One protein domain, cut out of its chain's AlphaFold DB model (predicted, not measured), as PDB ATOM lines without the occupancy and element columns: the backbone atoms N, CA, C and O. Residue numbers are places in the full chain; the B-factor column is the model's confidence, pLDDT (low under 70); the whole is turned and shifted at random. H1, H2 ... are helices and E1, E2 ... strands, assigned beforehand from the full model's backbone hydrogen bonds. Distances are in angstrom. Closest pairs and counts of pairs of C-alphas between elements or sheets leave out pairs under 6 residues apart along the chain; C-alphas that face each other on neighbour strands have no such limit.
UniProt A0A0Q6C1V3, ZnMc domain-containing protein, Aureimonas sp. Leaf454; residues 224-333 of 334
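What this domain is: This is residues 224 to 333 of the 334 residues of the protein "ZnMc domain-containing protein" of Aureimonas sp. Leaf454 (UniProt A0A0Q6C1V3). Two similar halves lie partly face to face, as a sandwich of two three-stranded sheets, each half a sheet with one helix over one face: H1 on E3 E2 E4, H2 on E6 E5 E7. H2 covers the face of its sheet turned away from the other sheet, and the short strand E1 sits by the last residues of E4 and E7. The printed part has 110 residues with two named helices and seven named strands, in the order E1 E2 E3 H1 E4 E5 E6 H2 E7; both sheets are antiparallel and the class is mixed, helices and strands. The whole is compact, with a radius of gyration of the C-alphas of 14.6 A and spans of 43 by 34 by 20 A.

How they stand to each other: In the first sheet, E2, residues 237 to 244, is the inner strand between E3, residues 249 to 253, and E4, residues 269 to 278. N 242 and O 251 are 2.9 A apart across the hairpin E2 and E3, and N 239 and O 276 are 2.8 A apart across E2 and E4, within hydrogen-bond range. H1, residues 256 to 264, is on this sheet at a height of 9.1 A; it lies over E2 and runs along the strands, at 23 degrees to E2 on the local plane. Its closest C-alphas to E2 are Arg 259 and Phe 240, 6.9 A apart. E3, H1 and E4 form a split strand-helix-strand unit, two strands running the same way with E2 between them; its crossover is right-handed. In the second sheet, E5, residues 291 to 298, is the inner strand between E6, residues 304 to 307, and E7, residues 323 to 332. N 296 and O 305 are 2.9 A apart across the hairpin E5 and E6, and N 293 and O 330 are 2.9 A apart across E5 and E7, within hydrogen-bond range. H2, residues 310 to 319, is on this sheet at a height of 9.3 A, over E5 and only just over E7, with 3 of its 10 C-alphas there. It runs along the strands, at 16 degrees to E5 on the local plane, and E6, H2 and E7 form a second split unit with a right-handed crossover. In both helices every O i to N i+4 pair is within hydrogen-bond range. The facing parts of the sheets are 11.3 A centre to centre; the closest C-alphas of E3 and E6 are Phe 251 and His 304, 6.4 A apart. E1, residues 224 to 227, pairs with no named strand; its closest C-alpha to E7 is Val 227, 5.3 A from that of Val 332.

Where its parts are: E1 begins at C-alpha 224, (159.295, 149.147, 244.659). E2 is 22.8 A long, E4 21.5 A, E5 22.3 A and E7 22.2 A; E4 bends by 67 degrees at residue 272 and E7 by 64 degrees at residue 326. H1 is 12.1 A long and H2 14.0 A. E7 ends at C-alpha 332, (154.085, 152.275, 236.586).

The domain as a whole: The C-alphas of Ser 246 and Ala 286, the two farthest apart, are 44.2 A apart. The printed part has no cut; the link E4 to E5, residues 279 to 290, is long. Mean pLDDT of the printed part is 86.0, and residues 230 to 235 and 283 to 288 are under 70.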
ATOM      1  N   ALA A 224     160.740 149.145 244.448       93.62
ATOM      2  CA  ALA A 224     159.295 149.147 244.659       93.62
ATOM      3  C   ALA A 224     158.529 148.798 243.378       93.62
ATOM      4  O   ALA A 224     157.557 148.047 243.404       93.62
ATOM      5  N   PHE A 225     158.954 149.422 242.281       93.31
ATOM      6  CA  PHE A 225     158.406 149.323 240.933       93.31
ATOM      7  C   PHE A 225     159.376 150.003 239.961       93.31
ATOM      8  O   PHE A 225     160.334 150.663 240.387       93.31
ATOM      9  N   LYS A 226     159.122 149.863 238.661       91.62
ATOM     10  CA  LYS A 226     159.875 150.546 237.609       91.62
ATOM     11  C   LYS A 226     159.055 151.683 237.022       91.62
ATOM     12  O   LYS A 226     157.837 151.622 236.969       91.62
ATOM     13  N   VAL A 227     159.715 152.744 236.592       90.31
ATOM     14  CA  VAL A 227     159.086 153.882 235.919       90.31
ATOM     15  C   VAL A 227     159.570 153.967 234.480       90.31
ATOM     16  O   VAL A 227     160.711 153.566 234.214       90.31
ATOM     17  N   PRO A 228     158.751 154.517 233.564       86.06
ATOM     18  CA  PRO A 228     159.164 154.699 232.187       86.06
ATOM     19  C   PRO A 228     160.500 155.430 232.116       86.06
ATOM     20  O   PRO A 228     160.713 156.438 232.800       86.06
ATOM     21  N   GLY A 229     161.389 154.918 231.270       76.88
ATOM     22  CA  GLY A 229     162.624 155.613 230.970       76.88
ATOM     23  C   GLY A 229     162.359 156.944 230.278       76.88
ATOM     24  O   GLY A 229     161.290 157.218 229.721       76.88
ATOM     25  N   GLU A 230     163.365 157.797 230.324       69.62
ATOM     26  CA  GLU A 230     163.340 159.086 229.665       69.62
ATOM     27  C   GLU A 230     163.077 158.927 228.159       69.62
ATOM     28  O   GLU A 230     163.628 158.050 227.486       69.62
ATOM     29  N   GLY A 231     162.161 159.748 227.638       62.31
ATOM     30  CA  GLY A 231     161.712 159.679 226.246       62.31
ATOM     31  C   GLY A 231     160.675 158.589 225.933       62.31
ATOM     32  O   GLY A 231     160.306 158.439 224.767       62.31
ATOM     33  N   ALA A 232     160.169 157.839 226.922       68.50
ATOM     34  CA  ALA A 232     159.061 156.905 226.710       68.50
ATOM     35  C   ALA A 232     157.808 157.633 226.183       68.50
ATOM     36  O   ALA A 232     157.278 158.539 226.825       68.50
ATOM     37  N   LYS A 233     157.328 157.225 224.999       60.19
ATOM     38  CA  LYS A 233     156.244 157.908 224.264       60.19
ATOM     39  C   LYS A 233     154.905 157.917 225.005       60.19
ATOM     40  O   LYS A 233     154.130 158.852 224.826       60.19
ATOM     41  N   ASP A 234     154.683 156.921 225.857       67.38
ATOM     42  CA  ASP A 234     153.427 156.736 226.588       67.38
ATOM     43  C   ASP A 234     153.507 157.283 228.032       67.38
ATOM     44  O   ASP A 234     152.515 157.308 228.765       67.38
ATOM     45  N   ALA A 235     154.678 157.784 228.451       65.44
ATOM     46  CA  ALA A 235     154.931 158.336 229.781       65.44
ATOM     47  C   ALA A 235     154.430 159.784 229.907       65.44
ATOM     48  O   ALA A 235     155.194 160.754 229.905       65.44
ATOM     49  N   ALA A 236     153.111 159.930 229.995       70.44
ATOM     50  CA  ALA A 236     152.442 161.223 229.925       70.44
ATOM     51  C   ALA A 236     152.502 162.056 231.220       70.44
ATOM     52  O   ALA A 236     152.238 163.259 231.176       70.44
ATOM     53  N   LEU A 237     152.824 161.455 232.374       82.69
ATOM     54  CA  LEU A 237     152.752 162.135 233.670       82.69
ATOM     55  C   LEU A 237     154.132 162.378 234.283       82.69
ATOM     56  O   LEU A 237     155.014 161.524 234.247       82.69
ATOM     57  N   SER A 238     154.294 163.546 234.907       87.25
ATOM     58  CA  SER A 238     155.374 163.805 235.862       87.25
ATOM     59  C   SER A 238     154.840 163.595 237.277       87.25
ATOM     60  O   SER A 238     153.819 164.180 237.630       87.25
ATOM     61  N   VAL A 239     155.544 162.813 238.094       93.62
ATOM     62  CA  VAL A 239     155.268 162.671 239.528       93.62
ATOM     63  C   VAL A 239     156.102 163.695 240.288       93.62
ATOM     64  O   VAL A 239     157.329 163.653 240.289       93.62
ATOM     65  N   PHE A 240     155.422 164.644 240.913       90.50
ATOM     66  CA  PHE A 240     155.988 165.741 241.686       90.50
ATOM     67  C   PHE A 240     156.245 165.306 243.124       90.50
ATOM     68  O   PHE A 240     155.369 164.692 243.732       90.50
ATOM     69  N   ARG A 241     157.415 165.653 243.669       94.88
ATOM     70  CA  ARG A 241     157.818 165.346 245.045       94.88
ATOM     71  C   ARG A 241     157.838 166.608 245.899       94.88
ATOM     72  O   ARG A 241     158.250 167.682 245.455       94.88
ATOM     73  N   PHE A 242     157.368 166.458 247.126       93.31
ATOM     74  CA  PHE A 242     157.355 167.497 248.142       93.31
ATOM     75  C   PHE A 242     157.882 166.942 249.456       93.31
ATOM     76  O   PHE A 242     157.618 165.783 249.782       93.31
ATOM     77  N   PHE A 243     158.536 167.793 250.235       90.56
ATOM     78  CA  PHE A 243     159.102 167.447 251.531       90.56
ATOM     79  C   PHE A 243     158.545 168.345 252.634       90.56
ATOM     80  O   PHE A 243     158.546 169.568 252.502       90.56
ATOM     81  N   ASP A 244     158.100 167.749 253.736       87.81
ATOM     82  CA  ASP A 244     157.745 168.465 254.960       87.81
ATOM     83  C   ASP A 244     158.828 168.235 256.018       87.81
ATOM     84  O   ASP A 244     158.961 167.146 256.581       87.81
ATOM     85  N   SER A 245     159.586 169.291 256.323       84.25
ATOM     86  CA  SER A 245     160.669 169.245 257.307       84.25
ATOM     87  C   SER A 245     160.191 169.090 258.751       84.25
ATOM     88  O   SER A 245     160.989 168.732 259.611       84.25
ATOM     89  N   SER A 246     158.921 169.390 259.041       83.00
ATOM     90  CA  SER A 246     158.366 169.280 260.395       83.00
ATOM     91  C   SER A 246     158.033 167.835 260.757       83.00
ATOM     92  O   SER A 246     158.293 167.400 261.879       83.00
ATOM     93  N   THR A 247     157.509 167.077 259.793       82.69
ATOM     94  CA  THR A 247     157.174 165.658 259.961       82.69
ATOM     95  C   THR A 247     158.261 164.726 259.430       82.69
ATOM     96  O   THR A 247     158.221 163.531 259.713       82.69
ATOM     97  N   ASN A 248     159.241 165.258 258.688       84.44
ATOM     98  CA  ASN A 248     160.261 164.499 257.964       84.44
ATOM     99  C   ASN A 248     159.633 163.459 257.015       84.44
ATOM    100  O   ASN A 248     160.020 162.286 256.975       84.44
ATOM    101  N   THR A 249     158.603 163.886 256.282       88.12
ATOM    102  CA  THR A 249     157.856 163.030 255.353       88.12
ATOM    103  C   THR A 249     157.822 163.615 253.952       88.12
ATOM    104  O   THR A 249     158.070 164.803 253.746       88.12
ATOM    105  N   HIS A 250     157.531 162.748 252.981       91.81
ATOM    106  CA  HIS A 250     157.405 163.130 251.582       91.81
ATOM    107  C   HIS A 250     155.984 162.906 251.077       91.81
ATOM    108  O   HIS A 250     155.282 161.980 251.496       91.81
ATOM    109  N   PHE A 251     155.596 163.740 250.125       91.38
ATOM    110  CA  PHE A 251     154.335 163.678 249.409       91.38
ATOM    111  C   PHE A 251     154.601 163.610 247.900       91.38
ATOM    112  O   PHE A 251     155.513 164.270 247.401       91.38
ATOM    113  N   TYR A 252     153.814 162.798 247.186       95.38
ATOM    114  CA  TYR A 252     153.979 162.538 245.758       95.38
ATOM    115  C   TYR A 252     152.649 162.706 245.034       95.38
ATOM    116  O   TYR A 252     151.634 162.126 245.423       95.38
ATOM    117  N   THR A 253     152.649 163.454 243.937       94.69
ATOM    118  CA  THR A 253     151.444 163.610 243.119       94.69
ATOM    119  C   THR A 253     151.763 163.702 241.642       94.69
ATOM    120  O   THR A 253     152.701 164.382 241.250       94.69
ATOM    121  N   ALA A 254     150.962 163.037 240.812       92.38
ATOM    122  CA  ALA A 254     150.980 163.239 239.367       92.38
ATOM    123  C   ALA A 254     150.007 164.348 238.913       92.38
ATOM    124  O   ALA A 254     149.991 164.735 237.746       92.38
ATOM    125  N   SER A 255     149.187 164.876 239.831       89.69
ATOM    126  CA  SER A 255     148.213 165.925 239.540       89.69
ATOM    127  C   SER A 255     148.886 167.293 239.548       89.69
ATOM    128  O   SER A 255     149.334 167.784 240.586       89.69
ATOM    129  N   THR A 256     148.910 167.949 238.389       86.75
ATOM    130  CA  THR A 256     149.392 169.331 238.264       86.75
ATOM    131  C   THR A 256     148.551 170.300 239.091       86.75
ATOM    132  O   THR A 256     149.108 171.190 239.722       86.75
ATOM    133  N   ALA A 257     147.237 170.082 239.182       85.25
ATOM    134  CA  ALA A 257     146.351 170.900 240.006       85.25
ATOM    135  C   ALA A 257     146.633 170.741 241.511       85.25
ATOM    136  O   ALA A 257     146.624 171.726 242.245       85.25
ATOM    137  N   GLU A 258     146.910 169.518 241.980       90.69
ATOM    138  CA  GLU A 258     147.278 169.277 243.382       90.69
ATOM    139  C   GLU A 258     148.653 169.874 243.691       90.69
ATOM    140  O   GLU A 258     148.806 170.561 244.697       90.69
ATOM    141  N   ARG A 259     149.620 169.710 242.780       92.19
ATOM    142  CA  ARG A 259     150.933 170.362 242.859       92.19
ATOM    143  C   ARG A 259     150.799 171.884 242.972       92.19
ATOM    144  O   ARG A 259     151.432 172.487 243.833       92.19
ATOM    145  N   ASP A 260     150.002 172.510 242.110       86.06
ATOM    146  CA  ASP A 260     149.836 173.969 242.082       86.06
ATOM    147  C   ASP A 260     149.129 174.474 243.338       86.06
ATOM    148  O   ASP A 260     149.539 175.479 243.916       86.06
ATOM    149  N   LYS A 261     148.131 173.730 243.823       87.38
ATOM    150  CA  LYS A 261     147.454 174.031 245.084       87.38
ATOM    151  C   LYS A 261     148.406 173.954 246.280       87.38
ATOM    152  O   LYS A 261     148.456 174.890 247.072       87.38
ATOM    153  N   VAL A 262     149.187 172.875 246.393       88.19
ATOM    154  CA  VAL A 262     150.149 172.686 247.494       88.19
ATOM    155  C   VAL A 262     151.223 173.777 247.489       88.19
ATOM    156  O   VAL A 262     151.640 174.203 248.560       88.19
ATOM    157  N   GLN A 263     151.639 174.260 246.312       84.31
ATOM    158  CA  GLN A 263     152.595 175.369 246.187       84.31
ATOM    159  C   GLN A 263     151.995 176.749 246.500       84.31
ATOM    160  O   GLN A 263     152.720 177.632 246.951       84.31
ATOM    161  N   ALA A 264     150.708 176.966 246.214       81.81
ATOM    162  CA  ALA A 264     150.052 178.262 246.394       81.81
ATOM    163  C   ALA A 264     149.554 178.499 247.829       81.81
ATOM    164  O   ALA A 264     149.466 179.643 248.278       81.81
ATOM    165  N   GLU A 265     149.190 177.436 248.545       81.81
ATOM    166  CA  GLU A 265     148.745 177.519 249.936       81.81
ATOM    167  C   GLU A 265     149.949 177.662 250.884       81.81
ATOM    168  O   GLU A 265     151.058 177.243 250.557       81.81
ATOM    169  N   ALA A 266     149.749 178.253 252.072       70.00
ATOM    170  CA  ALA A 266     150.763 178.351 253.135       70.00
ATOM    171  C   ALA A 266     151.033 176.970 253.766       70.00
ATOM    172  O   ALA A 266     150.734 176.701 254.928       70.00
ATOM    173  N   SER A 267     151.526 176.075 252.927       75.25
ATOM    174  CA  SER A 267     151.688 174.653 253.133       75.25
ATOM    175  C   SER A 267     153.052 174.367 253.765       75.25
ATOM    176  O   SER A 267     154.035 174.998 253.374       75.25
ATOM    177  N   PRO A 268     153.170 173.413 254.711       82.06
ATOM    178  CA  PRO A 268     154.478 172.987 255.219       82.06
ATOM    179  C   PRO A 268     155.296 172.217 254.165       82.06
ATOM    180  O   PRO A 268     156.492 171.995 254.342       82.06
ATOM    181  N   TRP A 269     154.656 171.813 253.064       86.88
ATOM    182  CA  TRP A 269     155.245 171.039 251.982       86.88
ATOM    183  C   TRP A 269     156.112 171.911 251.066       86.88
ATOM    184  O   TRP A 269     155.618 172.761 250.325       86.88
ATOM    185  N   LYS A 270     157.418 171.654 251.061       87.69
ATOM    186  CA  LYS A 270     158.384 172.292 250.168       87.69
ATOM    187  C   LYS A 270     158.473 171.515 248.858       87.69
ATOM    188  O   LYS A 270     158.738 170.317 248.872       87.69
ATOM    189  N   TYR A 271     158.251 172.184 247.732       87.31
ATOM    190  CA  TYR A 271     158.343 171.563 246.410       87.31
ATOM    191  C   TYR A 271     159.798 171.230 246.052       87.31
ATOM    192  O   TYR A 271     160.661 172.107 246.100       87.31
ATOM    193  N   GLU A 272     160.060 169.975 245.680       83.12
ATOM    194  CA  GLU A 272     161.397 169.488 245.305       83.12
ATOM    195  C   GLU A 272     161.562 169.264 243.795       83.12
ATOM    196  O   GLU A 272     162.680 169.057 243.327       83.12
ATOM    197  N   GLY A 273     160.474 169.340 243.019       83.25
ATOM    198  CA  GLY A 273     160.491 169.138 241.569       83.25
ATOM    199  C   GLY A 273     159.735 167.891 241.107       83.25
ATOM    200  O   GLY A 273     159.006 167.252 241.868       83.25
ATOM    201  N   ALA A 274     159.894 167.552 239.826       85.88
ATOM    202  CA  ALA A 274     159.460 166.267 239.285       85.88
ATOM    203  C   ALA A 274     160.498 165.197 239.653       85.88
ATOM    204  O   ALA A 274     161.660 165.329 239.286       85.88
ATOM    205  N   ALA A 275     160.078 164.155 240.369       86.81
ATOM    206  CA  ALA A 275     160.953 163.055 240.766       86.81
ATOM    207  C   ALA A 275     161.134 162.038 239.633       86.81
ATOM    208  O   ALA A 275     162.251 161.645 239.328       86.81
ATOM    209  N   PHE A 276     160.043 161.622 238.989       87.75
ATOM    210  CA  PHE A 276     160.082 160.643 237.901       87.75
ATOM    211  C   PHE A 276     158.853 160.744 236.994       87.75
ATOM    212  O   PHE A 276     157.898 161.472 237.285       87.75
ATOM    213  N   LYS A 277     158.889 160.018 235.874       87.88
ATOM    214  CA  LYS A 277     157.759 159.866 234.955       87.88
ATOM    215  C   LYS A 277     156.857 158.700 235.354       87.88
ATOM    216  O   LYS A 277     157.291 157.776 236.030       87.88
ATOM    217  N   ALA A 278     155.601 158.759 234.936       90.50
ATOM    218  CA  ALA A 278     154.613 157.706 235.138       90.50
ATOM    219  C   ALA A 278     153.611 157.672 233.973       90.50
ATOM    220  O   ALA A 278     153.520 158.616 233.180       90.50
ATOM    221  N   TYR A 279     152.842 156.591 233.891       86.94
ATOM    222  CA  TYR A 279     151.770 156.426 232.916       86.94
ATOM    223  C   TYR A 279     150.440 156.963 233.463       86.94
ATOM    224  O   TYR A 279     150.185 156.942 234.672       86.94
ATOM    225  N   ALA A 280     149.593 157.465 232.559       82.94
ATOM    226  CA  ALA A 280     148.296 158.049 232.906       82.94
ATOM    227  C   ALA A 280     147.183 157.012 233.101       82.94
ATOM    228  O   ALA A 280     146.217 157.276 233.817       82.94
ATOM    229  N   ASP A 281     147.326 155.838 232.493       82.69
ATOM    230  CA  ASP A 281     146.352 154.760 232.546       82.69
ATOM    231  C   ASP A 281     147.033 153.385 232.639       82.69
ATOM    232  O   ASP A 281     148.252 153.252 232.498       82.69
ATOM    233  N   ALA A 282     146.218 152.361 232.904       79.62
ATOM    234  CA  ALA A 282     146.642 150.968 233.035       79.62
ATOM    235  C   ALA A 282     147.234 150.370 231.745       79.62
ATOM    236  O   ALA A 282     147.746 149.256 231.786       79.62
ATOM    237  N   GLY A 283     147.170 151.083 230.619       69.88
ATOM    238  CA  GLY A 283     147.580 150.590 229.317       69.88
ATOM    239  C   GLY A 283     146.556 149.628 228.709       69.88
ATOM    240  O   GLY A 283     146.076 148.690 229.338       69.88
ATOM    241  N   ALA A 284     146.238 149.845 227.434       51.62
ATOM    242  CA  ALA A 284     145.654 148.845 226.539       51.62
ATOM    243  C   ALA A 284     146.388 148.943 225.193       51.62
ATOM    244  O   ALA A 284     145.838 149.379 224.184       51.62
ATOM    245  N   GLY A 285     147.687 148.635 225.201       49.69
ATOM    246  CA  GLY A 285     148.582 148.819 224.059       49.69
ATOM    247  C   GLY A 285     149.810 147.913 224.122       49.69
ATOM    248  O   GLY A 285     149.988 147.157 225.072       49.69
ATOM    249  N   ALA A 286     150.655 147.973 223.088       38.81
ATOM    250  CA  ALA A 286     151.722 147.009 222.781       38.81
ATOM    251  C   ALA A 286     152.852 146.842 223.837       38.81
ATOM    252  O   ALA A 286     153.792 146.093 223.577       38.81
ATOM    253  N   GLY A 287     152.770 147.509 224.998       49.06
ATOM    254  CA  GLY A 287     153.765 147.501 226.082       49.06
ATOM    255  C   GLY A 287     153.410 146.684 227.338       49.06
ATOM    256  O   GLY A 287     154.285 146.497 228.175       49.06
ATOM    257  N   GLY A 288     152.189 146.145 227.459       55.38
ATOM    258  CA  GLY A 288     151.737 145.387 228.644       55.38
ATOM    259  C   GLY A 288     150.802 146.178 229.574       55.38
ATOM    260  O   GLY A 288     150.533 147.351 229.336       55.38
ATOM    261  N   GLU A 289     150.253 145.507 230.595       73.00
ATOM    262  CA  GLU A 289     149.406 146.127 231.628       73.00
ATOM    263  C   GLU A 289     150.294 146.841 232.663       73.00
ATOM    264  O   GLU A 289     151.125 146.205 233.314       73.00
ATOM    265  N   HIS A 290     150.130 148.155 232.825       86.12
ATOM    266  CA  HIS A 290     150.827 148.929 233.852       86.12
ATOM    267  C   HIS A 290     150.253 148.635 235.247       86.12
ATOM    268  O   HIS A 290     149.042 148.474 235.431       86.12
ATOM    269  N   LEU A 291     151.110 148.652 236.269       90.00
ATOM    270  CA  LEU A 291     150.694 148.508 237.660       90.00
ATOM    271  C   LEU A 291     150.126 149.821 238.197       90.00
ATOM    272  O   LEU A 291     150.729 150.884 238.062       90.00
ATOM    273  N   ALA A 292     148.980 149.745 238.867       93.50
ATOM    274  CA  ALA A 292     148.408 150.885 239.567       93.50
ATOM    275  C   ALA A 292     149.177 151.165 240.866       93.50
ATOM    276  O   ALA A 292     149.307 150.289 241.721       93.50
ATOM    277  N   VAL A 293     149.614 152.410 241.060       96.12
ATOM    278  CA  VAL A 293     150.101 152.888 242.357       96.12
ATOM    279  C   VAL A 293     148.919 153.446 243.139       96.12
ATOM    280  O   VAL A 293     148.351 154.488 242.810       96.12
ATOM    281  N   HIS A 294     148.535 152.739 244.192       96.19
ATOM    282  CA  HIS A 294     147.433 153.084 245.079       96.19
ATOM    283  C   HIS A 294     147.877 154.073 246.149       96.19
ATOM    284  O   HIS A 294     148.894 153.840 246.798       96.19
ATOM    285  N   ARG A 295     147.098 155.140 246.369       97.00
ATOM    286  CA  ARG A 295     147.377 156.175 247.373       97.00
ATOM    287  C   ARG A 295     146.390 156.120 248.532       97.00
ATOM    288  O   ARG A 295     145.185 155.963 248.341       97.00
ATOM    289  N   PHE A 296     146.916 156.302 249.736       96.12
ATOM    290  CA  PHE A 296     146.152 156.400 250.973       96.12
ATOM    291  C   PHE A 296     146.561 157.645 251.751       96.12
ATOM    292  O   PHE A 296     147.755 157.905 251.889       96.12
ATOM    293  N   LEU A 297     145.591 158.359 252.319       93.75
ATOM    294  CA  LEU A 297     145.823 159.439 253.274       93.75
ATOM    295  C   LEU A 297     145.704 158.913 254.704       93.75
ATOM    296  O   LEU A 297     144.659 158.394 255.094       93.75
ATOM    297  N   GLN A 298     146.730 159.140 255.513       91.31
ATOM    298  CA  GLN A 298     146.669 158.971 256.960       91.31
ATOM    299  C   GLN A 298     145.961 160.194 257.565       91.31
ATOM    300  O   GLN A 298     146.476 161.312 257.526       91.31
ATOM    301  N   THR A 299     144.744 160.011 258.077       91.31
ATOM    302  CA  THR A 299     143.827 161.127 258.377       91.31
ATOM    303  C   THR A 299     144.210 161.972 259.589       91.31
ATOM    304  O   THR A 299     143.676 163.065 259.754       91.31
ATOM    305  N   THR A 300     145.099 161.477 260.444       87.69
ATOM    306  CA  THR A 300     145.561 162.169 261.652       87.69
ATOM    307  C   THR A 300     146.785 163.037 261.369       87.69
ATOM    308  O   THR A 300     146.888 164.136 261.901       87.69
ATOM    309  N   THR A 301     147.716 162.560 260.541       84.94
ATOM    310  CA  THR A 301     148.976 163.257 260.229       84.94
ATOM    311  C   THR A 301     148.937 163.999 258.899       84.94
ATOM    312  O   THR A 301     149.802 164.831 258.653       84.94
ATOM    313  N   GLY A 302     147.978 163.696 258.020       86.44
ATOM    314  CA  GLY A 302     147.929 164.245 256.663       86.44
ATOM    315  C   GLY A 302     148.972 163.644 255.710       86.44
ATOM    316  O   GLY A 302     149.136 164.117 254.587       86.44
ATOM    317  N   THR A 303     149.694 162.608 256.142       88.25
ATOM    318  CA  THR A 303     150.751 161.962 255.354       88.25
ATOM    319  C   THR A 303     150.177 160.900 254.431       88.25
ATOM    320  O   THR A 303     149.088 160.384 254.674       88.25
ATOM    321  N   HIS A 304     150.931 160.514 253.404       92.62
ATOM    322  CA  HIS A 304     150.443 159.576 252.400       92.62
ATOM    323  C   HIS A 304     151.238 158.275 252.369       92.62
ATOM    324  O   HIS A 304     152.435 158.241 252.652       92.62
ATOM    325  N   PHE A 305     150.550 157.209 251.987       93.56
ATOM    326  CA  PHE A 305     151.126 155.904 251.718       93.56
ATOM    327  C   PHE A 305     150.823 155.497 250.274       93.56
ATOM    328  O   PHE A 305     149.734 155.775 249.769       93.56
ATOM    329  N   TYR A 306     151.786 154.837 249.630       95.81
ATOM    330  CA  TYR A 306     151.728 154.432 248.226       95.81
ATOM    331  C   TYR A 306     152.083 152.954 248.104       95.81
ATOM    332  O   TYR A 306     153.016 152.514 248.772       95.81
ATOM    333  N   THR A 307     151.380 152.193 247.266       94.81
ATOM    334  CA  THR A 307     151.748 150.797 246.979       94.81
ATOM    335  C   THR A 307     151.215 150.310 245.637       94.81
ATOM    336  O   THR A 307     150.106 150.666 245.241       94.81
ATOM    337  N   THR A 308     151.985 149.463 244.956       94.56
ATOM    338  CA  THR A 308     151.527 148.628 243.832       94.56
ATOM    339  C   THR A 308     151.014 147.260 244.297       94.56
ATOM    340  O   THR A 308     150.355 146.546 243.544       94.56
ATOM    341  N   SER A 309     151.290 146.873 245.548       93.19
ATOM    342  CA  SER A 309     150.936 145.565 246.095       93.19
ATOM    343  C   SER A 309     149.459 145.511 246.469       93.19
ATOM    344  O   SER A 309     148.994 146.178 247.396       93.19
ATOM    345  N   THR A 310     148.711 144.649 245.781       92.06
ATOM    346  CA  THR A 310     147.291 144.399 246.067       92.06
ATOM    347  C   THR A 310     147.080 143.799 247.459       92.06
ATOM    348  O   THR A 310     146.098 144.123 248.124       92.06
ATOM    349  N   THR A 311     148.025 142.990 247.943       94.38
ATOM    350  CA  THR A 311     148.013 142.437 249.305       94.38
ATOM    351  C   THR A 311     148.234 143.523 250.355       94.38
ATOM    352  O   THR A 311     147.526 143.562 251.360       94.38
ATOM    353  N   GLU A 312     149.194 144.422 250.129       93.94
ATOM    354  CA  GLU A 312     149.473 145.533 251.045       93.94
ATOM    355  C   GLU A 312     148.283 146.493 251.096       93.94
ATOM    356  O   GLU A 312     147.800 146.818 252.180       93.94
ATOM    357  N   LYS A 313     147.720 146.830 249.929       95.50
ATOM    358  CA  LYS A 313     146.475 147.593 249.799       95.50
ATOM    359  C   LYS A 313     145.339 146.967 250.619       95.50
ATOM    360  O   LYS A 313     144.767 147.640 251.474       95.50
ATOM    361  N   ALA A 314     145.042 145.683 250.405       94.94
ATOM    362  CA  ALA A 314     143.969 144.982 251.114       94.94
ATOM    363  C   ALA A 314     144.221 144.904 252.631       94.94
ATOM    364  O   ALA A 314     143.288 144.991 253.434       94.94
ATOM    365  N   THR A 315     145.483 144.768 253.044       95.31
ATOM    366  CA  THR A 315     145.867 144.764 254.461       95.31
ATOM    367  C   THR A 315     145.609 146.126 255.093       95.31
ATOM    368  O   THR A 315     145.014 146.192 256.164       95.31
ATOM    369  N   ILE A 316     145.983 147.220 254.429       93.56
ATOM    370  CA  ILE A 316     145.741 148.583 254.924       93.56
ATOM    371  C   ILE A 316     144.239 148.852 255.032       93.56
ATOM    372  O   ILE A 316     143.780 149.270 256.094       93.56
ATOM    373  N   GLU A 317     143.468 148.535 253.986       94.06
ATOM    374  CA  GLU A 317     142.010 148.728 253.967       94.06
ATOM    375  C   GLU A 317     141.291 147.942 255.076       94.06
ATOM    376  O   GLU A 317     140.288 148.412 255.612       94.06
ATOM    377  N   SER A 318     141.798 146.761 255.450       94.00
ATOM    378  CA  SER A 318     141.165 145.896 256.456       94.00
ATOM    379  C   SER A 318     141.663 146.108 257.888       94.00
ATOM    380  O   SER A 318     140.913 145.850 258.829       94.00
ATOM    381  N   THR A 319     142.907 146.559 258.080       93.25
ATOM    382  CA  THR A 319     143.548 146.598 259.409       93.25
ATOM    383  C   THR A 319     143.875 148.001 259.911       93.25
ATOM    384  O   THR A 319     143.975 148.193 261.123       93.25
ATOM    385  N   LEU A 320     144.010 148.996 259.026       91.12
ATOM    386  CA  LEU A 320     144.479 150.337 259.383       91.12
ATOM    387  C   LEU A 320     143.400 151.394 259.122       91.12
ATOM    388  O   LEU A 320     143.462 152.154 258.160       91.12
ATOM    389  N   SER A 321     142.433 151.500 260.036       92.12
ATOM    390  CA  SER A 321     141.267 152.396 259.910       92.12
ATOM    391  C   SER A 321     141.586 153.893 259.771       92.12
ATOM    392  O   SER A 321     140.729 154.658 259.335       92.12
ATOM    393  N   LEU A 322     142.800 154.324 260.132       92.56
ATOM    394  CA  LEU A 322     143.263 155.709 259.971       92.56
ATOM    395  C   LEU A 322     143.769 156.027 258.556       92.56
ATOM    396  O   LEU A 322     144.058 157.187 258.267       92.56
ATOM    397  N   PHE A 323     143.899 155.028 257.682       94.25
ATOM    398  CA  PHE A 323     144.292 155.219 256.291       94.25
ATOM    399  C   PHE A 323     143.056 155.207 255.397       94.25
ATOM    400  O   PHE A 323     142.409 154.183 255.194       94.25
ATOM    401  N   ARG A 324     142.736 156.369 254.832       96.62
ATOM    402  CA  ARG A 324     141.664 156.524 253.855       96.62
ATOM    403  C   ARG A 324     142.214 156.286 252.456       96.62
ATOM    404  O   ARG A 324     143.117 156.997 252.028       96.62
ATOM    405  N   TYR A 325     141.648 155.323 251.737       96.81
ATOM    406  CA  TYR A 325     141.983 155.097 250.333       96.81
ATOM    407  C   TYR A 325     141.546 156.289 249.471       96.81
ATOM    408  O   TYR A 325     140.402 156.736 249.559       96.81
ATOM    409  N   GLU A 326     142.457 156.802 248.645       96.12
ATOM    410  CA  GLU A 326     142.222 157.960 247.771       96.12
ATOM    411  C   GLU A 326     142.168 157.597 246.284       96.12
ATOM    412  O   GLU A 326     141.891 158.457 245.452       96.12
ATOM    413  N   GLY A 327     142.388 156.326 245.941       94.69
ATOM    414  CA  GLY A 327     142.352 155.851 244.562       94.69
ATOM    415  C   GLY A 327     143.728 155.518 243.994       94.69
ATOM    416  O   GLY A 327     144.706 155.311 244.717       94.69
ATOM    417  N   VAL A 328     143.777 155.420 242.667       94.69
ATOM    418  CA  VAL A 328     145.021 155.256 241.910       94.69
ATOM    419  C   VAL A 328     145.640 156.634 241.710       94.69
ATOM    420  O   VAL A 328     144.976 157.531 241.198       94.69
ATOM    421  N   ALA A 329     146.894 156.806 242.121       94.38
ATOM    422  CA  ALA A 329     147.622 158.057 241.936       94.38
ATOM    423  C   ALA A 329     148.225 158.179 240.534       94.38
ATOM    424  O   ALA A 329     148.213 159.265 239.958       94.38
ATOM    425  N   TYR A 330     148.786 157.085 240.017       93.75
ATOM    426  CA  TYR A 330     149.409 156.972 238.696       93.75
ATOM    427  C   TYR A 330     149.720 155.496 238.401       93.75
ATOM    428  O   TYR A 330     149.511 154.634 239.261       93.75
ATOM    429  N   PHE A 331     150.218 155.209 237.198       91.38
ATOM    430  CA  PHE A 331     150.575 153.863 236.753       91.38
ATOM    431  C   PHE A 331     152.073 153.745 236.445       91.38
ATOM    432  O   PHE A 331     152.713 154.724 236.058       91.38
ATOM    433  N   VAL A 332     152.639 152.558 236.652       91.56
ATOM    434  CA  VAL A 332     154.085 152.275 236.586       91.56
ATOM    435  C   VAL A 332     154.355 150.927 235.911       91.56
ATOM    436  O   VAL A 332     153.437 150.124 235.747       91.56
ATOM    437  N   ASP A 333     155.601 150.674 235.521       86.62
ATOM    438  CA  ASP A 333     156.019 149.367 235.009       86.62
ATOM    439  C   ASP A 333     156.116 148.339 236.149       86.62
ATOM    440  O   ASP A 333     156.378 148.685 237.310       86.62
TER     441      ASP A 333